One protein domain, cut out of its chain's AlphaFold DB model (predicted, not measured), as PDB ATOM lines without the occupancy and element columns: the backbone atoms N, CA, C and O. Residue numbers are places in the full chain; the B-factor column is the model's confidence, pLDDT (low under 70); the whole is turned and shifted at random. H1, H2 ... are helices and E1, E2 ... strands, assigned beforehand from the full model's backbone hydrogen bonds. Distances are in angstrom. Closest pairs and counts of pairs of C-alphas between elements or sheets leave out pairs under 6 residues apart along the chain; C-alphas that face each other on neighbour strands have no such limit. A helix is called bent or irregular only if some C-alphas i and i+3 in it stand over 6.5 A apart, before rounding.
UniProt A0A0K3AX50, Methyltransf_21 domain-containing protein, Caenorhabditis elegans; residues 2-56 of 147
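Overview. This is residues 2 to 56 of the 147 residues of the protein "Methyltransf_21 domain-containing protein" of Caenorhabditis elegans (UniProt A0A0K3AX50). A bent two-stranded hairpin, E2 and E3, makes the backbone of this loose, flat model, with the short strand E1 beside the last part of E3 and the short helix H1 following directly on E3 at that end. Two long stretches without a named element, residues 2 to 11 before E1 and residues 25 to 35 between E2 and E3, loop away from the small sheet. The printed part has 55 residues with three named strands and one named helix, in the order E1, E2, E3, H1; the sheet runs E1, E3, E2 and is mixed. The class is mixed, helices and strands, with 27 residues, under half, in named elements. The whole is loose, with a radius of gyration of the C-alphas of 13.4 A, and spans 40 by 29 by 10 A.

Arrangement. The edge strand E1, residues 12 to 14, and the inner strand E3, residues 36 to 44, are parallel neighbours at 63 degrees between their directions. N 12 and O 41 are within hydrogen-bond range at 2.9 A, and the facing C-alphas of Ala 12 and Thr 42 are 4.7 A apart. E2, residues 18 to 24, is the other edge strand; E1 and E2 are apart, but only just, their closest C-alphas being 8.0 A from each other. E2 and E3 form a hairpin and are antiparallel at 137 degrees; N 24 and O 36 are 2.8 A apart, and N 42 and O 18 are 2.8 A apart. The pairing is staggered: E3 pairs with E2 over residues 36 to 42 and with E1 over residues 42 to 44. E3 bends by 58 degrees at residue 39. H1, residues 45 to 52, is on the sheet but only grazes it; the closest C-alphas of E1 and H1, those of Ile 13 and Phe 45, are 5.6 A apart. Every O i to N i+4 pair in H1 is within hydrogen-bond range.

Along the chain. E1, residues 12 to 14, measures 6.3 A from first to last C-alpha and begins at C-alpha 12, (-20.209, 96.160, 80.588). E2, residues 18 to 24, measures 16.5 A. E3, residues 36 to 44, measures 22.6 A and begins at C-alpha 36, (-7.022, 90.470, 76.671). H1, residues 45 to 52, measures 10.0 A and ends at C-alpha 52, (-32.139, 101.847, 79.982).

Size, cuts and confidence. The two C-alphas farthest apart, those of Thr 32 and Gln 56, are 40.3 A from each other. The printed part has no cut. The link from E2 to E3, 11 residues, is long, while those from E1 to E2 and from E3 to H1 are tight. The mean pLDDT of the printed part is 83.2, and residues 2 to 4 and 28 to 32 are under 70.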
ATOM      1  N   TYR A   2     -25.862  91.059  65.565       52.19
ATOM      2  CA  TYR A   2     -26.621  90.730  66.792       52.19
ATOM      3  C   TYR A   2     -28.106  91.156  66.832       52.19
ATOM      4  O   TYR A   2     -28.783  90.848  67.802       52.19
ATOM      5  N   SER A   3     -28.645  91.833  65.811       54.84
ATOM      6  CA  SER A   3     -30.006  92.407  65.864       54.84
ATOM      7  C   SER A   3     -31.148  91.427  65.571       54.84
ATOM      8  O   SER A   3     -32.306  91.805  65.696       54.84
ATOM      9  N   ALA A   4     -30.853  90.192  65.154       66.62
ATOM     10  CA  ALA A   4     -31.889  89.218  64.794       66.62
ATOM     11  C   ALA A   4     -32.573  88.577  66.018       66.62
ATOM     12  O   ALA A   4     -33.707  88.126  65.907       66.62
ATOM     13  N   PHE A   5     -31.902  88.554  67.175       70.56
ATOM     14  CA  PHE A   5     -32.375  87.864  68.385       70.56
ATOM     15  C   PHE A   5     -32.350  88.746  69.642       70.56
ATOM     16  O   PHE A   5     -32.534  88.249  70.749       70.56
ATOM     17  N   GLY A   6     -32.116  90.054  69.496       80.56
ATOM     18  CA  GLY A   6     -32.105  90.976  70.628       80.56
ATOM     19  C   GLY A   6     -31.385  92.292  70.355       80.56
ATOM     20  O   GLY A   6     -30.933  92.577  69.246       80.56
ATOM     21  N   LYS A   7     -31.282  93.108  71.405       87.75
ATOM     22  CA  LYS A   7     -30.524  94.360  71.402       87.75
ATOM     23  C   LYS A   7     -29.195  94.137  72.111       87.75
ATOM     24  O   LYS A   7     -29.166  93.783  73.283       87.75
ATOM     25  N   PHE A   8     -28.101  94.358  71.390       85.94
ATOM     26  CA  PHE A   8     -26.759  94.315  71.956       85.94
ATOM     27  C   PHE A   8     -26.359  95.700  72.471       85.94
ATOM     28  O   PHE A   8     -26.547  96.698  71.771       85.94
ATOM     29  N   PHE A   9     -25.785  95.748  73.671       88.88
ATOM     30  CA  PHE A   9     -25.306  96.975  74.297       88.88
ATOM     31  C   PHE A   9     -23.777  96.925  74.421       88.88
ATOM     32  O   PHE A   9     -23.256  95.995  75.033       88.88
ATOM     33  N   PRO A  10     -23.037  97.888  73.840       87.50
ATOM     34  CA  PRO A  10     -21.575  97.860  73.801       87.50
ATOM     35  C   PRO A  10     -20.948  98.442  75.081       87.50
ATOM     36  O   PRO A  10     -20.053  99.280  75.014       87.50
ATOM     37  N   PHE A  11     -21.435  98.025  76.248       89.69
ATOM     38  CA  PHE A  11     -20.891  98.377  77.560       89.69
ATOM     39  C   PHE A  11     -20.984  97.175  78.501       89.69
ATOM     40  O   PHE A  11     -21.793  96.271  78.288       89.69
ATOM     41  N   ALA A  12     -20.151  97.162  79.536       89.06
ATOM     42  CA  ALA A  12     -20.209  96.160  80.588       89.06
ATOM     43  C   ALA A  12     -21.206  96.573  81.676       89.06
ATOM     44  O   ALA A  12     -21.462  97.760  81.900       89.06
ATOM     45  N   ILE A  13     -21.735  95.581  82.385       88.69
ATOM     46  CA  ILE A  13     -22.457  95.803  83.633       88.69
ATOM     47  C   ILE A  13     -21.460  95.682  84.780       88.69
ATOM     48  O   ILE A  13     -20.716  94.709  84.854       88.69
ATOM     49  N   GLY A  14     -21.432  96.683  85.656       84.69
ATOM     50  CA  GLY A  14     -20.564  96.699  86.831       84.69
ATOM     51  C   GLY A  14     -21.294  97.212  88.065       84.69
ATOM     52  O   GLY A  14     -22.463  97.597  87.993       84.69
ATOM     53  N   LYS A  15     -20.597  97.225  89.201       82.00
ATOM     54  CA  LYS A  15     -21.111  97.802  90.448       82.00
ATOM     55  C   LYS A  15     -21.225  99.325  90.376       82.00
ATOM     56  O   LYS A  15     -22.264  99.872  90.728       82.00
ATOM     57  N   GLU A  16     -20.189  99.980  89.853       85.25
ATOM     58  CA  GLU A  16     -20.091 101.440  89.752       85.25
ATOM     59  C   GLU A  16     -20.003 101.906  88.286       85.25
ATOM     60  O   GLU A  16     -19.477 101.177  87.428       85.25
ATOM     61  N   PRO A  17     -20.494 103.118  87.966       91.19
ATOM     62  CA  PRO A  17     -20.315 103.706  86.644       91.19
ATOM     63  C   PRO A  17     -18.852 104.112  86.418       91.19
ATOM     64  O   PRO A  17     -18.191 104.613  87.327       91.19
ATOM     65  N   GLY A  18     -18.348 103.961  85.192       90.81
ATOM     66  CA  GLY A  18     -17.014 104.447  84.832       90.81
ATOM     67  C   GLY A  18     -16.291 103.563  83.825       90.81
ATOM     68  O   GLY A  18     -16.898 103.059  82.885       90.81
ATOM     69  N   PHE A  19     -14.980 103.409  84.012       89.31
ATOM     70  CA  PHE A  19     -14.139 102.501  83.236       89.31
ATOM     71  C   PHE A  19     -13.568 101.441  84.167       89.31
ATOM     72  O   PHE A  19     -12.959 101.766  85.184       89.31
ATOM     73  N   THR A  20     -13.773 100.173  83.830       85.44
ATOM     74  CA  THR A  20     -13.223  99.044  84.584       85.44
ATOM     75  C   THR A  20     -12.506  98.102  83.637       85.44
ATOM     76  O   THR A  20     -12.921  97.886  82.496       85.44
ATOM     77  N   LYS A  21     -11.393  97.550  84.117       85.44
ATOM     78  CA  LYS A  21     -10.534  96.675  83.333       85.44
ATOM     79  C   LYS A  21     -11.095  95.256  83.329       85.44
ATOM     80  O   LYS A  21     -10.937  94.522  84.301       85.44
ATOM     81  N   PHE A  22     -11.705  94.855  82.218       80.62
ATOM     82  CA  PHE A  22     -12.262  93.515  82.047       80.62
ATOM     83  C   PHE A  22     -11.410  92.646  81.142       80.62
ATOM     84  O   PHE A  22     -10.705  93.120  80.250       80.62
ATOM     85  N   ARG A  23     -11.524  91.335  81.355       81.88
ATOM     86  CA  ARG A  23     -10.964  90.331  80.462       81.88
ATOM     87  C   ARG A  23     -11.938  90.094  79.306       81.88
ATOM     88  O   ARG A  23     -12.875  89.316  79.431       81.88
ATOM     89  N   VAL A  24     -11.692  90.735  78.170       81.50
ATOM     90  CA  VAL A  24     -12.555  90.665  76.986       81.50
ATOM     91  C   VAL A  24     -11.958  89.764  75.912       81.50
ATOM     92  O   VAL A  24     -10.738  89.608  75.816       81.50
ATOM     93  N   LEU A  25     -12.818  89.168  75.089       82.50
ATOM     94  CA  LEU A  25     -12.403  88.419  73.907       82.50
ATOM     95  C   LEU A  25     -12.625  89.278  72.650       82.50
ATOM     96  O   LEU A  25     -13.741  89.300  72.125       82.50
ATOM     97  N   PRO A  26     -11.601  90.000  72.162       73.19
ATOM     98  CA  PRO A  26     -11.726  90.808  70.960       73.19
ATOM     99  C   PRO A  26     -11.888  89.904  69.735       73.19
ATOM    100  O   PRO A  26     -11.352  88.797  69.693       73.19
ATOM    101  N   ASN A  27     -12.593  90.402  68.719       72.44
ATOM    102  CA  ASN A  27     -12.743  89.742  67.420       72.44
ATOM    103  C   ASN A  27     -13.236  88.288  67.526       72.44
ATOM    104  O   ASN A  27     -12.550  87.357  67.101       72.44
ATOM    105  N   GLN A  28     -14.460  88.098  68.038       65.88
ATOM    106  CA  GLN A  28     -15.107  86.781  68.181       65.88
ATOM    107  C   GLN A  28     -15.132  85.932  66.888       65.88
ATOM    108  O   GLN A  28     -15.321  84.722  66.962       65.88
ATOM    109  N   SER A  29     -14.916  86.537  65.712       65.06
ATOM    110  CA  SER A  29     -14.856  85.863  64.408       65.06
ATOM    111  C   SER A  29     -13.503  85.211  64.066       65.06
ATOM    112  O   SER A  29     -13.413  84.513  63.056       65.06
ATOM    113  N   GLN A  30     -12.441  85.412  64.857       57.28
ATOM    114  CA  GLN A  30     -11.104  84.882  64.554       57.28
ATOM    115  C   GLN A  30     -10.828  83.515  65.206       57.28
ATOM    116  O   GLN A  30     -11.205  83.249  66.346       57.28
ATOM    117  N   LYS A  31     -10.111  82.642  64.479       61.72
ATOM    118  CA  LYS A  31      -9.779  81.263  64.902       61.72
ATOM    119  C   LYS A  31      -8.875  81.201  66.142       61.72
ATOM    120  O   LYS A  31      -8.994  80.271  66.935       61.72
ATOM    121  N   THR A  32      -7.997  82.183  66.340       60.22
ATOM    122  CA  THR A  32      -7.125  82.283  67.521       60.22
ATOM    123  C   THR A  32      -7.746  83.223  68.547       60.22
ATOM    124  O   THR A  32      -7.477  84.422  68.571       60.22
ATOM    125  N   ARG A  33      -8.613  82.661  69.387       73.81
ATOM    126  CA  ARG A  33      -9.302  83.373  70.466       73.81
ATOM    127  C   ARG A  33      -8.341  83.571  71.635       73.81
ATOM    128  O   ARG A  33      -7.975  82.597  72.290       73.81
ATOM    129  N   LYS A  34      -7.936  84.811  71.910       80.38
ATOM    130  CA  LYS A  34      -7.171  85.142  73.118       80.38
ATOM    131  C   LYS A  34      -7.849  86.275  73.865       80.38
ATOM    132  O   LYS A  34      -8.074  87.347  73.315       80.38
ATOM    133  N   TYR A  35      -8.139  86.018  75.131       81.31
ATOM    134  CA  TYR A  35      -8.613  87.038  76.044       81.31
ATOM    135  C   TYR A  35      -7.517  88.073  76.309       81.31
ATOM    136  O   TYR A  35      -6.359  87.717  76.546       81.31
ATOM    137  N   VAL A  36      -7.892  89.347  76.307       86.62
ATOM    138  CA  VAL A  36      -7.022  90.470  76.671       86.62
ATOM    139  C   VAL A  36      -7.729  91.342  77.696       86.62
ATOM    140  O   VAL A  36      -8.955  91.375  77.756       86.62
ATOM    141  N   TYR A  37      -6.956  92.046  78.515       87.06
ATOM    142  CA  TYR A  37      -7.523  93.043  79.409       87.06
ATOM    143  C   TYR A  37      -7.713  94.362  78.663       87.06
ATOM    144  O   TYR A  37      -6.762  94.857  78.059       87.06
ATOM    145  N   GLN A  38      -8.919  94.918  78.715       87.75
ATOM    146  CA  GLN A  38      -9.256  96.222  78.144       87.75
ATOM    147  C   GLN A  38     -10.093  97.018  79.140       87.75
ATOM    148  O   GLN A  38     -10.857  96.438  79.912       87.75
ATOM    149  N   ASP A  39      -9.945  98.339  79.106       89.50
ATOM    150  CA  ASP A  39     -10.832  99.236  79.835       89.50
ATOM    151  C   ASP A  39     -12.163  99.308  79.089       89.50
ATOM    152  O   ASP A  39     -12.217  99.665  77.910       89.50
ATOM    153  N   VAL A  40     -13.235  98.921  79.772       88.31
ATOM    154  CA  VAL A  40     -14.594  98.909  79.230       88.31
ATOM    155  C   VAL A  40     -15.442  99.859  80.054       88.31
ATOM    156  O   VAL A  40     -15.321  99.913  81.280       88.31
ATOM    157  N   THR A  41     -16.311 100.607  79.379       92.69
ATOM    158  CA  THR A  41     -17.314 101.428  80.053       92.69
ATOM    159  C   THR A  41     -18.275 100.537  80.833       92.69
ATOM    160  O   THR A  41     -18.868  99.622  80.256       92.69
ATOM    161  N   THR A  42     -18.436 100.809  82.125       91.94
ATOM    162  CA  THR A  42     -19.391 100.134  83.003       91.94
ATOM    163  C   THR A  42     -20.608 100.990  83.266       91.94
ATOM    164  O   THR A  42     -20.515 102.201  83.484       91.94
ATOM    165  N   ILE A  43     -21.759 100.328  83.291       93.50
ATOM    166  CA  ILE A  43     -23.022 100.901  83.736       93.50
ATOM    167  C   ILE A  43     -23.547 100.069  84.917       93.50
ATOM    168  O   ILE A  43     -23.475  98.837  84.858       93.50
ATOM    169  N   PRO A  44     -24.088 100.702  85.978       92.12
ATOM    170  CA  PRO A  44     -24.684  99.983  87.097       92.12
ATOM    171  C   PRO A  44     -25.837  99.074  86.667       92.12
ATOM    172  O   PRO A  44     -26.703  99.477  85.888       92.12
ATOM    173  N   PHE A  45     -25.884  97.865  87.228       91.00
ATOM    174  CA  PHE A  45     -26.882  96.844  86.885       91.00
ATOM    175  C   PHE A  45     -28.334  97.333  87.002       91.00
ATOM    176  O   PHE A  45     -29.114  97.205  86.061       91.00
ATOM    177  N   VAL A  46     -28.687  97.950  88.132       92.19
ATOM    178  CA  VAL A  46     -30.057  98.420  88.405       92.19
ATOM    179  C   VAL A  46     -30.457  99.558  87.457       92.19
ATOM    180  O   VAL A  46     -31.562  99.551  86.917       92.19
ATOM    181  N   TYR A  47     -29.533 100.481  87.171       93.75
ATOM    182  CA  TYR A  47     -29.747 101.552  86.191       93.75
ATOM    183  C   TYR A  47     -29.966 100.985  84.784       93.75
ATOM    184  O   TYR A  47     -30.856 101.414  84.051       93.75
ATOM    185  N   PHE A  48     -29.196  99.969  84.391       93.75
ATOM    186  CA  PHE A  48     -29.404  99.320  83.101       93.75
ATOM    187  C   PHE A  48     -30.815  98.725  82.982       93.75
ATOM    188  O   PHE A  48     -31.499  98.958  81.984       93.75
ATOM    189  N   LEU A  49     -31.291  98.014  84.003       92.75
ATOM    190  CA  LEU A  49     -32.619  97.404  83.971       92.75
ATOM    191  C   LEU A  49     -33.749  98.445  83.973       92.75
ATOM    192  O   LEU A  49     -34.619  98.415  83.099       92.75
ATOM    193  N   HIS A  50     -33.738  99.383  84.916       92.31
ATOM    194  CA  HIS A  50     -34.868 100.290  85.120       92.31
ATOM    195  C   HIS A  50     -34.818 101.530  84.229       92.31
ATOM    196  O   HIS A  50     -35.852 101.962  83.719       92.31
ATOM    197  N   ASP A  51     -33.636 102.092  83.985       94.19
ATOM    198  CA  ASP A  51     -33.501 103.349  83.254       94.19
ATOM    199  C   ASP A  51     -33.225 103.143  81.768       94.19
ATOM    200  O   ASP A  51     -33.757 103.902  80.954       94.19
ATOM    201  N   ILE A  52     -32.450 102.122  81.393       94.19
ATOM    202  CA  ILE A  52     -32.139 101.847  79.982       94.19
ATOM    203  C   ILE A  52     -33.176 100.911  79.358       94.19
ATOM    204  O   ILE A  52     -33.704 101.222  78.288       94.19
ATOM    205  N   LEU A  53     -33.466  99.770  79.992       93.19
ATOM    206  CA  LEU A  53     -34.421  98.792  79.456       93.19
ATOM    207  C   LEU A  53     -35.878  99.102  79.814       93.19
ATOM    208  O   LEU A  53     -36.775  98.572  79.163       93.19
ATOM    209  N   LYS A  54     -36.115  99.968  80.809       93.38
ATOM    210  CA  LYS A  54     -37.454 100.287  81.335       93.38
ATOM    211  C   LYS A  54     -38.206  99.051  81.843       93.38
ATOM    212  O   LYS A  54     -39.430  98.983  81.762       93.38
ATOM    213  N   LEU A  55     -37.471  98.078  82.383       92.06
ATOM    214  CA  LEU A  55     -38.025  96.854  82.952       92.06
ATOM    215  C   LEU A  55     -38.137  97.009  84.463       92.06
ATOM    216  O   LEU A  55     -37.126  97.148  85.141       92.06
ATOM    217  N   GLN A  56     -39.355  96.975  84.994       86.81
ATOM    218  CA  GLN A  56     -39.586  96.926  86.445       86.81
ATOM    219  C   GLN A  56     -39.655  95.487  86.961       86.81
ATOM    220  O   GLN A  56     -39.195  95.195  88.061       86.81
TER     221      GLN A  56